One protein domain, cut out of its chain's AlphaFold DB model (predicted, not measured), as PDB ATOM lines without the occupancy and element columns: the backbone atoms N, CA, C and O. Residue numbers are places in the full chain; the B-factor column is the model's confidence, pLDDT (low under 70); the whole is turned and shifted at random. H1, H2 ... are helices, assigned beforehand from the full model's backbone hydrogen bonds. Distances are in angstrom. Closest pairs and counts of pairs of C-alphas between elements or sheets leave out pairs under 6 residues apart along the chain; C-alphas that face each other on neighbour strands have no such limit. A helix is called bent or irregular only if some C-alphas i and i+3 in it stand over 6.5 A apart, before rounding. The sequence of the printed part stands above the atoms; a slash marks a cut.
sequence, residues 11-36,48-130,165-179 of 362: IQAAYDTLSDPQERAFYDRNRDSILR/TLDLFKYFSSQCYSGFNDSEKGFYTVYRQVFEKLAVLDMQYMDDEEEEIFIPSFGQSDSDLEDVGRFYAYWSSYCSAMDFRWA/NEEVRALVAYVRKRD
ATOM      1  N   ILE A  11    -123.896  -2.154 166.309       87.81
ATOM      2  CA  ILE A  11    -124.833  -1.030 166.191       87.81
ATOM      3  C   ILE A  11    -125.003  -0.328 167.544       87.81
ATOM      4  O   ILE A  11    -124.959   0.898 167.600       87.81
ATOM      5  N   GLN A  12    -125.131  -1.088 168.635       84.81
ATOM      6  CA  GLN A  12    -125.210  -0.549 169.994       84.81
ATOM      7  C   GLN A  12    -123.948   0.247 170.350       84.81
ATOM      8  O   GLN A  12    -124.049   1.371 170.825       84.81
ATOM      9  N   ALA A  13    -122.759  -0.291 170.063       82.19
ATOM     10  CA  ALA A  13    -121.496   0.396 170.323       82.19
ATOM     11  C   ALA A  13    -121.379   1.713 169.533       82.19
ATOM     12  O   ALA A  13    -120.949   2.733 170.078       82.19
ATOM     13  N   ALA A  14    -121.791   1.696 168.261       84.50
ATOM     14  CA  ALA A  14    -121.828   2.887 167.417       84.50
ATOM     15  C   ALA A  14    -122.829   3.928 167.942       84.50
ATOM     16  O   ALA A  14    -122.512   5.116 167.978       84.50
ATOM     17  N   TYR A  15    -124.011   3.491 168.384       88.19
ATOM     18  CA  TYR A  15    -125.007   4.366 168.996       88.19
ATOM     19  C   TYR A  15    -124.479   5.008 170.279       88.19
ATOM     20  O   TYR A  15    -124.515   6.230 170.385       88.19
ATOM     21  N   ASP A  16    -123.931   4.221 171.209       83.69
ATOM     22  CA  ASP A  16    -123.408   4.724 172.482       83.69
ATOM     23  C   ASP A  16    -122.359   5.825 172.233       83.69
ATOM     24  O   ASP A  16    -122.461   6.924 172.779       83.69
ATOM     25  N   THR A  17    -121.441   5.572 171.296       82.88
ATOM     26  CA  THR A  17    -120.394   6.514 170.876       82.88
ATOM     27  C   THR A  17    -120.958   7.815 170.295       82.88
ATOM     28  O   THR A  17    -120.492   8.903 170.623       82.88
ATOM     29  N   LEU A  18    -121.940   7.720 169.392       85.44
ATOM     30  CA  LEU A  18    -122.511   8.881 168.698       85.44
ATOM     31  C   LEU A  18    -123.520   9.652 169.557       85.44
ATOM     32  O   LEU A  18    -123.786  10.824 169.276       85.44
ATOM     33  N   SER A  19    -124.092   8.993 170.568       86.94
ATOM     34  CA  SER A  19    -125.067   9.567 171.495       86.94
ATOM     35  C   SER A  19    -124.419  10.453 172.561       86.94
ATOM     36  O   SER A  19    -125.018  11.452 172.957       86.94
ATOM     37  N   ASP A  20    -123.194  10.135 172.995       84.75
ATOM     38  CA  ASP A  20    -122.441  10.941 173.955       84.75
ATOM     39  C   ASP A  20    -121.667  12.059 173.223       84.75
ATOM     40  O   ASP A  20    -120.779  11.768 172.415       84.75
ATOM     41  N   PRO A  21    -121.942  13.352 173.502       87.06
ATOM     42  CA  PRO A  21    -121.265  14.465 172.836       87.06
ATOM     43  C   PRO A  21    -119.738  14.455 172.989       87.06
ATOM     44  O   PRO A  21    -119.030  14.902 172.086       87.06
ATOM     45  N   GLN A  22    -119.223  13.960 174.117       81.88
ATOM     46  CA  GLN A  22    -117.786  13.896 174.379       81.88
ATOM     47  C   GLN A  22    -117.134  12.741 173.615       81.88
ATOM     48  O   GLN A  22    -116.082  12.942 173.006       81.88
ATOM     49  N   GLU A  23    -117.758  11.555 173.606       82.38
ATOM     50  CA  GLU A  23    -117.243  10.399 172.854       82.38
ATOM     51  C   GLU A  23    -117.306  10.675 171.342       82.38
ATOM     52  O   GLU A  23    -116.327  10.437 170.634       82.38
ATOM     53  N   ARG A  24    -118.382  11.307 170.857       86.94
ATOM     54  CA  ARG A  24    -118.500  11.743 169.460       86.94
ATOM     55  C   ARG A  24    -117.423  12.750 169.062       86.94
ATOM     56  O   ARG A  24    -116.785  12.569 168.031       86.94
ATOM     57  N   ALA A  25    -117.197  13.792 169.864       85.56
ATOM     58  CA  ALA A  25    -116.181  14.799 169.556       85.56
ATOM     59  C   ALA A  25    -114.764  14.200 169.505       85.56
ATOM     60  O   ALA A  25    -113.940  14.620 168.689       85.56
ATOM     61  N   PHE A  26    -114.485  13.207 170.354       81.75
ATOM     62  CA  PHE A  26    -113.244  12.439 170.308       81.75
ATOM     63  C   PHE A  26    -113.146  11.603 169.022       81.75
ATOM     64  O   PHE A  26    -112.141  11.675 168.316       81.75
ATOM     65  N   TYR A  27    -114.209  10.878 168.665       82.06
ATOM     66  CA  TYR A  27    -114.270  10.121 167.414       82.06
ATOM     67  C   TYR A  27    -114.078  11.012 166.188       82.06
ATOM     68  O   TYR A  27    -113.273  10.673 165.329       82.06
ATOM     69  N   ASP A  28    -114.749  12.161 166.111       85.19
ATOM     70  CA  ASP A  28    -114.642  13.086 164.978       85.19
ATOM     71  C   ASP A  28    -113.216  13.646 164.833       85.19
ATOM     72  O   ASP A  28    -112.700  13.757 163.720       85.19
ATOM     73  N   ARG A  29    -112.539  13.928 165.955       81.25
ATOM     74  CA  ARG A  29    -111.142  14.391 165.977       81.25
ATOM     75  C   ARG A  29    -110.160  13.314 165.518       81.25
ATOM     76  O   ARG A  29    -109.189  13.624 164.829       81.25
ATOM     77  N   ASN A  30    -110.409  12.061 165.887       73.25
ATOM     78  CA  ASN A  30    -109.508  10.944 165.614       73.25
ATOM     79  C   ASN A  30    -109.892  10.169 164.334       73.25
ATOM     80  O   ASN A  30    -109.097   9.357 163.856       73.25
ATOM     81  N   ARG A  31    -111.059  10.462 163.730       77.88
ATOM     82  CA  ARG A  31    -111.669   9.790 162.561       77.88
ATOM     83  C   ARG A  31    -110.690   9.543 161.427       77.88
ATOM     84  O   ARG A  31    -110.596   8.434 160.908       77.88
ATOM     85  N   ASP A  32    -109.952  10.573 161.047       68.56
ATOM     86  CA  ASP A  32    -109.038  10.516 159.911       68.56
ATOM     87  C   ASP A  32    -107.824   9.617 160.160       68.56
ATOM     88  O   ASP A  32    -107.321   9.007 159.217       68.56
ATOM     89  N   SER A  33    -107.375   9.517 161.413       67.88
ATOM     90  CA  SER A  33    -106.293   8.616 161.828       67.88
ATOM     91  C   SER A  33    -106.742   7.152 161.750       67.88
ATOM     92  O   SER A  33    -105.983   6.273 161.338       67.88
ATOM     93  N   ILE A  34    -108.015   6.913 162.074       67.19
ATOM     94  CA  ILE A  34    -108.654   5.593 162.084       67.19
ATOM     95  C   ILE A  34    -108.919   5.108 160.655       67.19
ATOM     96  O   ILE A  34    -108.557   3.989 160.305       67.19
ATOM     97  N   LEU A  35    -109.517   5.956 159.808       67.44
ATOM     98  CA  LEU A  35    -109.901   5.592 158.438       67.44
ATOM     99  C   LEU A  35    -108.703   5.426 157.500       67.44
ATOM    100  O   LEU A  35    -108.749   4.599 156.594       67.44
ATOM    101  N   ARG A  36    -107.628   6.197 157.705       66.00
ATOM    102  CA  ARG A  36    -106.395   6.064 156.914       66.00
ATOM    103  C   ARG A  36    -105.498   4.919 157.378       66.00
ATOM    104  O   ARG A  36    -104.468   4.697 156.752       66.00
ATOM    105  N   THR A  48     -96.181   2.883 169.429       64.12
ATOM    106  CA  THR A  48     -97.133   3.625 170.239       64.12
ATOM    107  C   THR A  48     -98.395   2.797 170.276       64.12
ATOM    108  O   THR A  48     -98.998   2.531 169.229       64.12
ATOM    109  N   LEU A  49     -98.761   2.358 171.481       75.25
ATOM    110  CA  LEU A  49     -99.955   1.568 171.731       75.25
ATOM    111  C   LEU A  49    -101.157   2.270 171.094       75.25
ATOM    112  O   LEU A  49    -101.503   3.384 171.472       75.25
ATOM    113  N   ASP A  50    -101.779   1.630 170.105       80.44
ATOM    114  CA  ASP A  50    -103.004   2.158 169.514       80.44
ATOM    115  C   ASP A  50    -104.122   2.074 170.558       80.44
ATOM    116  O   ASP A  50    -104.640   0.992 170.834       80.44
ATOM    117  N   LEU A  51    -104.438   3.198 171.199       84.50
ATOM    118  CA  LEU A  51    -105.454   3.261 172.247       84.50
ATOM    119  C   LEU A  51    -106.867   3.185 171.670       84.50
ATOM    120  O   LEU A  51    -107.798   2.785 172.370       84.50
ATOM    121  N   PHE A  52    -107.030   3.517 170.387       81.94
ATOM    122  CA  PHE A  52    -108.338   3.665 169.768       81.94
ATOM    123  C   PHE A  52    -109.141   2.357 169.761       81.94
ATOM    124  O   PHE A  52    -110.336   2.355 170.057       81.94
ATOM    125  N   LYS A  53    -108.478   1.214 169.535       83.69
ATOM    126  CA  LYS A  53    -109.119  -0.115 169.582       83.69
ATOM    127  C   LYS A  53    -109.797  -0.436 170.919       83.69
ATOM    128  O   LYS A  53    -110.691  -1.279 170.948       83.69
ATOM    129  N   TYR A  54    -109.412   0.237 172.004       87.44
ATOM    130  CA  TYR A  54    -109.963   0.015 173.343       87.44
ATOM    131  C   TYR A  54    -111.145   0.936 173.696       87.44
ATOM    132  O   TYR A  54    -111.732   0.783 174.767       87.44
ATOM    133  N   PHE A  55    -111.543   1.840 172.789       84.38
ATOM    134  CA  PHE A  55    -112.790   2.619 172.880       84.38
ATOM    135  C   PHE A  55    -114.015   1.855 172.351       84.38
ATOM    136  O   PHE A  55    -115.133   2.370 172.366       84.38
ATOM    137  N   SER A  56    -113.828   0.625 171.870       82.62
ATOM    138  CA  SER A  56    -114.920  -0.248 171.448       82.62
ATOM    139  C   SER A  56    -115.297  -1.216 172.563       82.62
ATOM    140  O   SER A  56    -114.432  -1.866 173.151       82.62
ATOM    141  N   SER A  57    -116.596  -1.409 172.795       79.31
ATOM    142  CA  SER A  57    -117.104  -2.441 173.712       79.31
ATOM    143  C   SER A  57    -116.789  -3.867 173.247       79.31
ATOM    144  O   SER A  57    -116.962  -4.810 174.012       79.31
ATOM    145  N   GLN A  58    -116.299  -4.032 172.014       82.25
ATOM    146  CA  GLN A  58    -115.868  -5.314 171.456       82.25
ATOM    147  C   GLN A  58    -114.450  -5.716 171.876       82.25
ATOM    148  O   GLN A  58    -114.050  -6.852 171.631       82.25
ATOM    149  N   CYS A  59    -113.671  -4.812 172.486       84.62
ATOM    150  CA  CYS A  59    -112.302  -5.136 172.895       84.62
ATOM    151  C   CYS A  59    -112.233  -6.078 174.109       84.62
ATOM    152  O   CYS A  59    -111.176  -6.643 174.373       84.62
ATOM    153  N   TYR A  60    -113.353  -6.291 174.806       89.50
ATOM    154  CA  TYR A  60    -113.476  -7.219 175.926       89.50
ATOM    155  C   TYR A  60    -114.776  -8.033 175.846       89.50
ATOM    156  O   TYR A  60    -115.751  -7.651 175.200       89.50
ATOM    157  N   SER A  61    -114.804  -9.166 176.540       88.75
ATOM    158  CA  SER A  61    -115.948 -10.067 176.653       88.75
ATOM    159  C   SER A  61    -116.315 -10.277 178.122       88.75
ATOM    160  O   SER A  61    -115.741 -11.121 178.808       88.75
ATOM    161  N   GLY A  62    -117.307  -9.519 178.592       87.62
ATOM    162  CA  GLY A  62    -117.804  -9.600 179.967       87.62
ATOM    163  C   GLY A  62    -116.936  -8.869 181.000       87.62
ATOM    164  O   GLY A  62    -115.818  -8.439 180.723       87.62
ATOM    165  N   PHE A  63    -117.487  -8.718 182.206       89.56
ATOM    166  CA  PHE A  63    -116.848  -8.054 183.347       89.56
ATOM    167  C   PHE A  63    -116.264  -9.099 184.301       89.56
ATOM    168  O   PHE A  63    -116.838  -9.386 185.345       89.56
ATOM    169  N   ASN A  64    -115.164  -9.727 183.896       90.38
ATOM    170  CA  ASN A  64    -114.456 -10.740 184.676       90.38
ATOM    171  C   ASN A  64    -112.939 -10.626 184.442       90.38
ATOM    172  O   ASN A  64    -112.498  -9.818 183.622       90.38
ATOM    173  N   ASP A  65    -112.159 -11.438 185.156       92.00
ATOM    174  CA  ASP A  65    -110.694 -11.493 185.047       92.00
ATOM    175  C   ASP A  65    -110.202 -12.563 184.056       92.00
ATOM    176  O   ASP A  65    -109.037 -12.957 184.069       92.00
ATOM    177  N   SER A  66    -111.071 -13.053 183.162       90.81
ATOM    178  CA  SER A  66    -110.636 -13.952 182.082       90.81
ATOM    179  C   SER A  66    -109.657 -13.236 181.139       90.81
ATOM    180  O   SER A  66    -109.572 -12.010 181.142       90.81
ATOM    181  N   GLU A  67    -108.947 -13.968 180.277       88.12
ATOM    182  CA  GLU A  67    -107.953 -13.380 179.354       88.12
ATOM    183  C   GLU A  67    -108.516 -12.244 178.484       88.12
ATOM    184  O   GLU A  67    -107.842 -11.250 178.234       88.12
ATOM    185  N   LYS A  68    -109.777 -12.379 178.051       89.38
ATOM    186  CA  LYS A  68    -110.517 -11.357 177.289       89.38
ATOM    187  C   LYS A  68    -111.514 -10.576 178.148       89.38
ATOM    188  O   LYS A  68    -112.372  -9.882 177.612       89.38
ATOM    189  N   GLY A  69    -111.454 -10.715 179.466       92.44
ATOM    190  CA  GLY A  69    -112.324 -10.006 180.391       92.44
ATOM    191  C   GLY A  69    -111.977  -8.521 180.479       92.44
ATOM    192  O   GLY A  69    -110.835  -8.126 180.238       92.44
ATOM    193  N   PHE A  70    -112.965  -7.693 180.827       93.44
ATOM    194  CA  PHE A  70    -112.804  -6.242 180.977       93.44
ATOM    195  C   PHE A  70    -111.572  -5.876 181.815       93.44
ATOM    196  O   PHE A  70    -110.751  -5.063 181.390       93.44
ATOM    197  N   TYR A  71    -111.415  -6.507 182.981       94.00
ATOM    198  CA  TYR A  71    -110.360  -6.151 183.924       94.00
ATOM    199  C   TYR A  71    -108.971  -6.485 183.386       94.00
ATOM    200  O   TYR A  71    -108.079  -5.644 183.429       94.00
ATOM    201  N   THR A  72    -108.813  -7.659 182.780       93.94
ATOM    202  CA  THR A  72    -107.540  -8.097 182.199       93.94
ATOM    203  C   THR A  72    -107.138  -7.269 180.982       93.94
ATOM    204  O   THR A  72    -105.988  -6.843 180.897       93.94
ATOM    205  N   VAL A  73    -108.072  -6.994 180.063       93.62
ATOM    206  CA  VAL A  73    -107.786  -6.215 178.846       93.62
ATOM    207  C   VAL A  73    -107.307  -4.811 179.206       93.62
ATOM    208  O   VAL A  73    -106.257  -4.381 178.730       93.62
ATOM    209  N   TYR A  74    -108.034  -4.105 180.076       94.56
ATOM    210  CA  TYR A  74    -107.651  -2.747 180.458       94.56
ATOM    211  C   TYR A  74    -106.431  -2.718 181.384       94.56
ATOM    212  O   TYR A  74    -105.587  -1.840 181.217       94.56
ATOM    213  N   ARG A  75    -106.258  -3.705 182.275       94.38
ATOM    214  CA  ARG A  75    -105.037  -3.838 183.084       94.38
ATOM    215  C   ARG A  75    -103.790  -3.913 182.208       94.38
ATOM    216  O   ARG A  75    -102.885  -3.109 182.390       94.38
ATOM    217  N   GLN A  76    -103.787  -4.781 181.196       92.81
ATOM    218  CA  GLN A  76    -102.654  -4.908 180.273       92.81
ATOM    219  C   GLN A  76    -102.376  -3.618 179.488       92.81
ATOM    220  O   GLN A  76    -101.229  -3.336 179.150       92.81
ATOM    221  N   VAL A  77    -103.411  -2.840 179.156       92.94
ATOM    222  CA  VAL A  77    -103.248  -1.547 178.472       92.94
ATOM    223  C   VAL A  77    -102.550  -0.538 179.376       92.94
ATOM    224  O   VAL A  77    -101.574   0.077 178.947       92.94
ATOM    225  N   PHE A  78    -103.013  -0.390 180.617       94.50
ATOM    226  CA  PHE A  78    -102.432   0.559 181.566       94.50
ATOM    227  C   PHE A  78    -101.043   0.133 182.052       94.50
ATOM    228  O   PHE A  78    -100.174   0.985 182.186       94.50
ATOM    229  N   GLU A  79    -100.783  -1.166 182.215       92.94
ATOM    230  CA  GLU A  79     -99.438  -1.685 182.505       92.94
ATOM    231  C   GLU A  79     -98.460  -1.381 181.367       92.94
ATOM    232  O   GLU A  79     -97.349  -0.924 181.614       92.94
ATOM    233  N   LYS A  80     -98.876  -1.555 180.105       91.31
ATOM    234  CA  LYS A  80     -98.043  -1.176 178.954       91.31
ATOM    235  C   LYS A  80     -97.750   0.321 178.928       91.31
ATOM    236  O   LYS A  80     -96.626   0.697 178.624       91.31
ATOM    237  N   LEU A  81     -98.736   1.164 179.240       91.38
ATOM    238  CA  LEU A  81     -98.530   2.613 179.347       91.38
ATOM    239  C   LEU A  81     -97.565   2.965 180.486       91.38
ATOM    240  O   LEU A  81     -96.658   3.761 180.275       91.38
ATOM    241  N   ALA A  82     -97.714   2.331 181.651       90.38
ATOM    242  CA  ALA A  82     -96.826   2.529 182.792       90.38
ATOM    243  C   ALA A  82     -95.379   2.129 182.463       90.38
ATOM    244  O   ALA A  82     -94.465   2.907 182.700       90.38
ATOM    245  N   VAL A  83     -95.171   0.965 181.837       88.94
ATOM    246  CA  VAL A  83     -93.840   0.493 181.409       88.94
ATOM    247  C   VAL A  83     -93.218   1.410 180.355       88.94
ATOM    248  O   VAL A  83     -92.001   1.585 180.342       88.94
ATOM    249  N   LEU A  84     -94.027   1.973 179.452       85.88
ATOM    250  CA  LEU A  84     -93.540   2.934 178.464       85.88
ATOM    251  C   LEU A  84     -93.067   4.225 179.125       85.88
ATOM    252  O   LEU A  84     -92.020   4.725 178.739       85.88
ATOM    253  N   ASP A  85     -93.796   4.753 180.107       87.06
ATOM    254  CA  ASP A  85     -93.386   5.977 180.799       87.06
ATOM    255  C   ASP A  85     -92.226   5.759 181.768       87.06
ATOM    256  O   ASP A  85     -91.337   6.600 181.813       87.06
ATOM    257  N   MET A  86     -92.190   4.629 182.484       84.56
ATOM    258  CA  MET A  86     -91.096   4.290 183.403       84.56
ATOM    259  C   MET A  86     -89.727   4.288 182.711       84.56
ATOM    260  O   MET A  86     -88.733   4.614 183.338       84.56
ATOM    261  N   GLN A  87     -89.657   3.992 181.408       83.69
ATOM    262  CA  GLN A  87     -88.404   4.062 180.637       83.69
ATOM    263  C   GLN A  87     -87.845   5.484 180.469       83.69
ATOM    264  O   GLN A  87     -86.706   5.635 180.030       83.69
ATOM    265  N   TYR A  88     -88.653   6.509 180.741       83.50
ATOM    266  CA  TYR A  88     -88.303   7.921 180.588       83.50
ATOM    267  C   TYR A  88     -88.404   8.703 181.904       83.50
ATOM    268  O   TYR A  88     -88.227   9.918 181.871       83.50
ATOM    269  N   MET A  89     -88.726   8.042 183.020       80.25
ATOM    270  CA  MET A  89     -88.659   8.638 184.356       80.25
ATOM    271  C   MET A  89     -87.208   8.579 184.845       80.25
ATOM    272  O   MET A  89     -86.528   7.579 184.624       80.25
ATOM    273  N   ASP A  90     -86.732   9.658 185.460       72.75
ATOM    274  CA  ASP A  90     -85.410   9.694 186.095       72.75
ATOM    275  C   ASP A  90     -85.467   9.013 187.481       72.75
ATOM    276  O   ASP A  90     -86.530   8.976 188.098       72.75
ATOM    277  N   ASP A  91     -84.331   8.543 188.016       63.91
ATOM    278  CA  ASP A  91     -84.236   7.818 189.304       63.91
ATOM    279  C   ASP A  91     -84.873   8.568 190.510       63.91
ATOM    280  O   ASP A  91     -85.273   7.951 191.495       63.91
ATOM    281  N   GLU A  92     -84.996   9.905 190.457       62.66
ATOM    282  CA  GLU A  92     -85.693  10.717 191.479       62.66
ATOM    283  C   GLU A  92     -87.230  10.724 191.313       62.66
ATOM    284  O   GLU A  92     -87.962  10.926 192.280       62.66
ATOM    285  N   GLU A  93     -87.739  10.495 190.099       57.44
ATOM    286  CA  GLU A  93     -89.170  10.374 189.783       57.44
ATOM    287  C   GLU A  93     -89.690   8.930 189.959       57.44
ATOM    288  O   GLU A  93     -90.903   8.715 190.010       57.44
ATOM    289  N   GLU A  94     -88.798   7.944 190.119       55.69
ATOM    290  CA  GLU A  94     -89.122   6.527 190.371       55.69
ATOM    291  C   GLU A  94     -89.845   6.279 191.708       55.69
ATOM    292  O   GLU A  94     -90.491   5.243 191.887       55.69
ATOM    293  N   GLU A  95     -89.808   7.238 192.638       60.06
ATOM    294  CA  GLU A  95     -90.550   7.170 193.905       60.06
ATOM    295  C   GLU A  95     -92.073   7.368 193.705       60.06
ATOM    296  O   GLU A  95     -92.881   7.096 194.600       60.06
ATOM    297  N   ILE A  96     -92.500   7.797 192.506       69.19
ATOM    298  CA  ILE A  96     -93.913   7.917 192.137       69.19
ATOM    299  C   ILE A  96     -94.488   6.521 191.869       69.19
ATOM    300  O   ILE A  96     -94.409   5.972 190.771       69.19
ATOM    301  N   PHE A  97     -95.154   5.962 192.877       80.38
ATOM    302  CA  PHE A  97     -95.886   4.706 192.737       80.38
ATOM    303  C   PHE A  97     -97.033   4.839 191.720       80.38
ATOM    304  O   PHE A  97     -98.042   5.496 191.987       80.38
ATOM    305  N   ILE A  98     -96.898   4.186 190.560       88.69
ATOM    306  CA  ILE A  98     -97.943   4.122 189.530       88.69
ATOM    307  C   ILE A  98     -98.994   3.081 189.949       88.69
ATOM    308  O   ILE A  98     -98.695   1.882 189.955       88.69
ATOM    309  N   PRO A  99    -100.244   3.478 190.262       91.81
ATOM    310  CA  PRO A  99    -101.255   2.523 190.692       91.81
ATOM    311  C   PRO A  99    -101.667   1.589 189.549       91.81
ATOM    312  O   PRO A  99    -101.967   2.033 188.433       91.81
ATOM    313  N   SER A 100    -101.741   0.290 189.845       93.00
ATOM    314  CA  SER A 100    -102.243  -0.722 188.908       93.00
ATOM    315  C   SER A 100    -103.776  -0.689 188.789       93.00
ATOM    316  O   SER A 100    -104.471  -0.208 189.682       93.00
ATOM    317  N   PHE A 101    -104.326  -1.229 187.696       94.00
ATOM    318  CA  PHE A 101    -105.784  -1.281 187.478       94.00
ATOM    319  C   PHE A 101    -106.526  -2.283 188.386       94.00
ATOM    320  O   PHE A 101    -107.750  -2.204 188.556       94.00
ATOM    321  N   GLY A 102    -105.794  -3.248 188.949       91.69
ATOM    322  CA  GLY A 102    -106.340  -4.313 189.785       91.69
ATOM    323  C   GLY A 102    -107.118  -5.399 189.025       91.69
ATOM    324  O   GLY A 102    -106.932  -5.625 187.825       91.69
ATOM    325  N   GLN A 103    -107.977  -6.091 189.768       91.50
ATOM    326  CA  GLN A 103    -108.827  -7.229 189.389       91.50
ATOM    327  C   GLN A 103    -110.296  -6.931 189.739       91.50
ATOM    328  O   GLN A 103    -110.603  -5.904 190.353       91.50
ATOM    329  N   SER A 104    -111.225  -7.816 189.381       91.44
ATOM    330  CA  SER A 104    -112.655  -7.618 189.667       91.44
ATOM    331  C   SER A 104    -113.002  -7.436 191.154       91.44
ATOM    332  O   SER A 104    -113.989  -6.764 191.453       91.44
ATOM    333  N   ASP A 105    -112.185  -7.971 192.063       89.50
ATOM    334  CA  ASP A 105    -112.355  -7.958 193.522       89.50
ATOM    335  C   ASP A 105    -111.522  -6.888 194.250       89.50
ATOM    336  O   ASP A 105    -111.527  -6.837 195.478       89.50
ATOM    337  N   SER A 106    -110.807  -6.026 193.518       91.25
ATOM    338  CA  SER A 106    -109.985  -4.979 194.133       91.25
ATOM    339  C   SER A 106    -110.810  -3.992 194.951       91.25
ATOM    340  O   SER A 106    -111.932  -3.640 194.574       91.25
ATOM    341  N   ASP A 107    -110.208  -3.514 196.041       90.44
ATOM    342  CA  ASP A 107    -110.866  -2.605 196.966       90.44
ATOM    343  C   ASP A 107    -111.308  -1.303 196.282       90.44
ATOM    344  O   ASP A 107    -110.643  -0.762 195.390       90.44
ATOM    345  N   LEU A 108    -112.463  -0.791 196.709       88.56
ATOM    346  CA  LEU A 108    -113.041   0.407 196.117       88.56
ATOM    347  C   LEU A 108    -112.136   1.622 196.324       88.56
ATOM    348  O   LEU A 108    -112.150   2.504 195.457       88.56
ATOM    349  N   GLU A 109    -111.356   1.683 197.410       88.50
ATOM    350  CA  GLU A 109    -110.436   2.786 197.670       88.50
ATOM    351  C   GLU A 109    -109.283   2.792 196.662       88.50
ATOM    352  O   GLU A 109    -109.065   3.802 195.983       88.50
ATOM    353  N   ASP A 110    -108.649   1.636 196.457       90.06
ATOM    354  CA  ASP A 110    -107.581   1.442 195.471       90.06
ATOM    355  C   ASP A 110    -108.040   1.751 194.044       90.06
ATOM    356  O   ASP A 110    -107.328   2.418 193.286       90.06
ATOM    357  N   VAL A 111    -109.272   1.374 193.691       91.88
ATOM    358  CA  VAL A 111    -109.866   1.725 192.392       91.88
ATOM    359  C   VAL A 111    -109.936   3.245 192.206       91.88
ATOM    360  O   VAL A 111    -109.706   3.743 191.102       91.88
ATOM    361  N   GLY A 112    -110.218   4.025 193.252       90.19
ATOM    362  CA  GLY A 112    -110.199   5.485 193.113       90.19
ATOM    363  C   GLY A 112    -108.819   6.106 193.176       90.19
ATOM    364  O   GLY A 112    -108.632   7.106 192.491       90.19
ATOM    365  N   ARG A 113    -107.846   5.508 193.873       91.56
ATOM    366  CA  ARG A 113    -106.432   5.912 193.753       91.56
ATOM    367  C   ARG A 113    -105.950   5.749 192.310       91.56
ATOM    368  O   ARG A 113    -105.380   6.682 191.746       91.56
ATOM    369  N   PHE A 114    -106.287   4.621 191.680       94.94
ATOM    370  CA  PHE A 114    -106.053   4.391 190.255       94.94
ATOM    371  C   PHE A 114    -106.688   5.489 189.396       94.94
ATOM    372  O   PHE A 114    -105.995   6.176 188.644       94.94
ATOM    373  N   TYR A 115    -108.000   5.713 189.521       94.00
ATOM    374  CA  TYR A 115    -108.666   6.710 188.682       94.00
ATOM    375  C   TYR A 115    -108.225   8.143 188.980       94.00
ATOM    376  O   TYR A 115    -108.270   8.963 188.065       94.00
ATOM    377  N   ALA A 116    -107.794   8.463 190.199       92.88
ATOM    378  CA  ALA A 116    -107.238   9.768 190.538       92.88
ATOM    379  C   ALA A 116    -105.940  10.016 189.762       92.88
ATOM    380  O   ALA A 116    -105.872  10.989 189.012       92.88
ATOM    381  N   TYR A 117    -104.979   9.090 189.847       93.56
ATOM    382  CA  TYR A 117    -103.705   9.178 189.129       93.56
ATOM    383  C   TYR A 117    -103.911   9.252 187.608       93.56
ATOM    384  O   TYR A 117    -103.465  10.195 186.946       93.56
ATOM    385  N   TRP A 118    -104.663   8.299 187.049       94.88
ATOM    386  CA  TRP A 118    -104.819   8.163 185.600       94.88
ATOM    387  C   TRP A 118    -105.718   9.243 184.974       94.88
ATOM    388  O   TRP A 118    -105.563   9.562 183.796       94.88
ATOM    389  N   SER A 119    -106.616   9.880 185.741       92.81
ATOM    390  CA  SER A 119    -107.377  11.043 185.242       92.81
ATOM    391  C   SER A 119    -106.484  12.274 185.041       92.81
ATOM    392  O   SER A 119    -106.749  13.083 184.151       92.81
ATOM    393  N   SER A 120    -105.418  12.408 185.834       92.31
ATOM    394  CA  SER A 120    -104.405  13.466 185.717       92.31
ATOM    395  C   SER A 120    -103.147  13.034 184.960       92.31
ATOM    396  O   SER A 120    -102.159  13.763 184.968       92.31
ATOM    397  N   TYR A 121    -103.184  11.886 184.279       92.31
ATOM    398  CA  TYR A 121    -102.029  11.272 183.625       92.31
ATOM    399  C   TYR A 121    -101.238  12.242 182.737       92.31
ATOM    400  O   TYR A 121    -101.821  12.976 181.928       92.31
ATOM    401  N   CYS A 122     -99.913  12.209 182.855       89.81
ATOM    402  CA  CYS A 122     -98.969  12.953 182.033       89.81
ATOM    403  C   CYS A 122     -97.824  12.018 181.652       89.81
ATOM    404  O   CYS A 122     -97.098  11.577 182.533       89.81
ATOM    405  N   SER A 123     -97.644  11.760 180.357       89.25
ATOM    406  CA  SER A 123     -96.524  10.935 179.903       89.25
ATOM    407  C   SER A 123     -95.176  11.582 180.221       89.25
ATOM    408  O   SER A 123     -95.053  12.805 180.083       89.25
ATOM    409  N   ALA A 124     -94.182  10.762 180.577       87.06
ATOM    410  CA  ALA A 124     -92.781  11.147 180.778       87.06
ATOM    411  C   ALA A 124     -91.962  11.129 179.470       87.06
ATOM    412  O   ALA A 124     -90.935  11.792 179.372       87.06
ATOM    413  N   MET A 125     -92.463  10.470 178.413       86.88
ATOM    414  CA  MET A 125     -91.785  10.355 177.111       86.88
ATOM    415  C   MET A 125     -91.315  11.705 176.563       86.88
ATOM    416  O   MET A 125     -91.962  12.724 176.774       86.88
ATOM    417  N   ASP A 126     -90.231  11.745 175.792       86.12
ATOM    418  CA  ASP A 126     -89.651  13.005 175.302       86.12
ATOM    419  C   ASP A 126     -90.322  13.580 174.035       86.12
ATOM    420  O   ASP A 126     -90.220  14.781 173.779       86.12
ATOM    421  N   PHE A 127     -91.058  12.755 173.279       89.06
ATOM    422  CA  PHE A 127     -91.728  13.082 172.012       89.06
ATOM    423  C   PHE A 127     -90.795  13.586 170.899       89.06
ATOM    424  O   PHE A 127     -91.256  14.273 169.986       89.06
ATOM    425  N   ARG A 128     -89.498  13.239 170.909       87.06
ATOM    426  CA  ARG A 128     -88.531  13.727 169.894       87.06
ATOM    427  C   ARG A 128     -88.884  13.349 168.455       87.06
ATOM    428  O   ARG A 128     -88.510  14.059 167.532       87.06
ATOM    429  N   TRP A 129     -89.643  12.274 168.247       85.38
ATOM    430  CA  TRP A 129     -90.135  11.876 166.919       85.38
ATOM    431  C   TRP A 129     -91.111  12.884 166.290       85.38
ATOM    432  O   TRP A 129     -91.463  12.740 165.122       85.38
ATOM    433  N   ALA A 130     -91.612  13.852 167.064       87.31
ATOM    434  CA  ALA A 130     -92.473  14.923 166.576       87.31
ATOM    435  C   ALA A 130     -91.687  16.160 166.105       87.31
ATOM    436  O   ALA A 130     -92.313  17.128 165.681       87.31
ATOM    437  N   ASN A 165    -101.668  12.551 175.793       92.06
ATOM    438  CA  ASN A 165    -102.237  12.634 177.138       92.06
ATOM    439  C   ASN A 165    -103.769  12.776 177.100       92.06
ATOM    440  O   ASN A 165    -104.458  12.181 177.924       92.06
ATOM    441  N   GLU A 166    -104.317  13.546 176.156       90.81
ATOM    442  CA  GLU A 166    -105.765  13.645 175.946       90.81
ATOM    443  C   GLU A 166    -106.373  12.298 175.535       90.81
ATOM    444  O   GLU A 166    -107.431  11.947 176.049       90.81
ATOM    445  N   GLU A 167    -105.703  11.517 174.684       88.75
ATOM    446  CA  GLU A 167    -106.144  10.171 174.296       88.75
ATOM    447  C   GLU A 167    -106.157   9.198 175.481       88.75
ATOM    448  O   GLU A 167    -107.154   8.503 175.688       88.75
ATOM    449  N   VAL A 168    -105.102   9.185 176.304       92.38
ATOM    450  CA  VAL A 168    -105.056   8.349 177.515       92.38
ATOM    451  C   VAL A 168    -106.146   8.766 178.500       92.38
ATOM    452  O   VAL A 168    -106.903   7.922 178.974       92.38
ATOM    453  N   ARG A 169    -106.302  10.066 178.776       93.31
ATOM    454  CA  ARG A 169    -107.341  10.557 179.701       93.31
ATOM    455  C   ARG A 169    -108.752  10.300 179.174       93.31
ATOM    456  O   ARG A 169    -109.644   9.978 179.960       93.31
ATOM    457  N   ALA A 170    -108.964  10.395 177.861       90.75
ATOM    458  CA  ALA A 170    -110.228  10.026 177.231       90.75
ATOM    459  C   ALA A 170    -110.515   8.528 177.398       90.75
ATOM    460  O   ALA A 170    -111.644   8.162 177.729       90.75
ATOM    461  N   LEU A 171    -109.498   7.670 177.257       92.00
ATOM    462  CA  LEU A 171    -109.636   6.235 177.506       92.00
ATOM    463  C   LEU A 171    -109.978   5.967 178.976       92.00
ATOM    464  O   LEU A 171    -110.899   5.210 179.267       92.00
ATOM    465  N   VAL A 172    -109.304   6.631 179.912       94.75
ATOM    466  CA  VAL A 172    -109.595   6.515 181.349       94.75
ATOM    467  C   VAL A 172    -111.038   6.921 181.643       94.75
ATOM    468  O   VAL A 172    -111.746   6.194 182.339       94.75
ATOM    469  N   ALA A 173    -111.513   8.032 181.076       91.88
ATOM    470  CA  ALA A 173    -112.901   8.464 181.212       91.88
ATOM    471  C   ALA A 173    -113.888   7.439 180.622       91.88
ATOM    472  O   ALA A 173    -114.909   7.141 181.247       91.88
ATOM    473  N   TYR A 174    -113.567   6.860 179.462       90.75
ATOM    474  CA  TYR A 174    -114.357   5.812 178.816       90.75
ATOM    475  C   TYR A 174    -114.478   4.553 179.690       90.75
ATOM    476  O   TYR A 174    -115.586   4.048 179.903       90.75
ATOM    477  N   VAL A 175    -113.355   4.075 180.240       93.44
ATOM    478  CA  VAL A 175    -113.298   2.901 181.127       93.44
ATOM    479  C   VAL A 175    -114.038   3.187 182.431       93.44
ATOM    480  O   VAL A 175    -114.867   2.387 182.857       93.44
ATOM    481  N   ARG A 176    -113.820   4.363 183.030       92.38
ATOM    482  CA  ARG A 176    -114.454   4.798 184.284       92.38
ATOM    483  C   ARG A 176    -115.981   4.827 184.206       92.38
ATOM    484  O   ARG A 176    -116.648   4.524 185.190       92.38
ATOM    485  N   LYS A 177    -116.559   5.177 183.050       90.06
ATOM    486  CA  LYS A 177    -118.020   5.136 182.841       90.06
ATOM    487  C   LYS A 177    -118.585   3.709 182.876       90.06
ATOM    488  O   LYS A 177    -119.757   3.536 183.203       90.06
ATOM    489  N   ARG A 178    -117.778   2.704 182.521       90.00
ATOM    490  CA  ARG A 178    -118.210   1.310 182.319       90.00
ATOM    491  C   ARG A 178    -117.786   0.370 183.452       90.00
ATOM    492  O   ARG A 178    -118.446  -0.650 183.645       90.00
ATOM    493  N   ASP A 179    -116.749   0.711 184.216       93.81
ATOM    494  CA  ASP A 179    -116.266  -0.102 185.336       93.81
ATOM    495  C   ASP A 179    -117.332  -0.231 186.441       93.81
ATOM    496  O   ASP A 179    -117.780   0.752 187.039       93.81
TER     497      ASP A 179
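What this domain is: This is residues 11 to 36, 48 to 130 and 165 to 179 of the 362 residues of the protein "DnaJ subfamily C member 21" of Portunus trituberculatus (UniProt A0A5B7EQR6). Helix H6 lies in the middle of this model, with part of H5 packed on it, H4 near it and the short H3 next to it. At one end of the longest axis H1 and H2 make a corner, and at the other end lies the turn around Glu 92 in the long link from H4 to H5. The printed part has 124 residues with six named helices, H1 to H6 in order along the chain, and no named strand; its class is all helix. It is compact, with a radius of gyration of the C-alphas of 15.3 A, and it spans 47 by 40 by 24 A.

Where its parts are: H1 runs from Ile 11, C-alpha at (-124.833, -1.030, 166.191), to Ser 19. H2, residues 21 to 35, is 20.4 A long; it is irregular, with C-alphas 29 and 32 at 7.5 A. H3 is residues 52 to 55, 5.5 A. H4, residues 70 to 86, is the longest helix at 24.2 A, beginning at C-alpha 70 at (-112.804, -6.242, 180.977). H5 is residues 108 to 119, 16.2 A. H6, residues 165 to 178, is 20.3 A long and ends at C-alpha 178 at (-118.210, 1.310, 182.319).

How they stand to each other: H1 and H2 touch only at the corner by their tight link, with the C-alphas of Leu 18 and Arg 24 closest at 5.0 A. They stand at a steep tilt of 63 degrees, opposite ways. H2 is close to H6 but not clearly touching, with the C-alphas of Phe 26 and Ala 170 closest at 7.9 A. H3 and H6 only just touch, with 3 pairs of C-alphas within 8 A, the closest being Phe 55 and Leu 171 at 6.7 A. H3 and H4 are close but not clearly touching, with the C-alphas of Tyr 54 and Tyr 74 closest at 8.0 A. H4 and H6 are near each other, with 9 pairs of C-alphas within 10 A. H5 touches H6 with residues 115 to 119 alone, at a shallow tilt of 29 degrees, opposite ways; the closest C-alphas are those of Ser 119 and Arg 169, 5.6 A. H4 and H5 are apart, and H1 is apart from H3, H4, H5 and H6. Each O i to N i+4 pair is within hydrogen-bond range in H1, H4 and H5; the figures are 9 of 11 in H2 and 9 of 10 in H6, and H3 is too short for such a pair.

The domain as a whole: The C-alphas farthest apart are those of Ile 11 and Glu 92, 48.1 A. Residues 37 to 47 are not printed, with 16.4 A from C-alpha 36 to C-alpha 48, and neither are residues 131 to 164, with 14.6 A from C-alpha 130 to C-alpha 165. The links from H3 to H4, 14 residues, and from H4 to H5, 21 residues, are long. The mean pLDDT of the printed part is 85.9; residues 32 to 36, 48 and 91 to 96 are under 70.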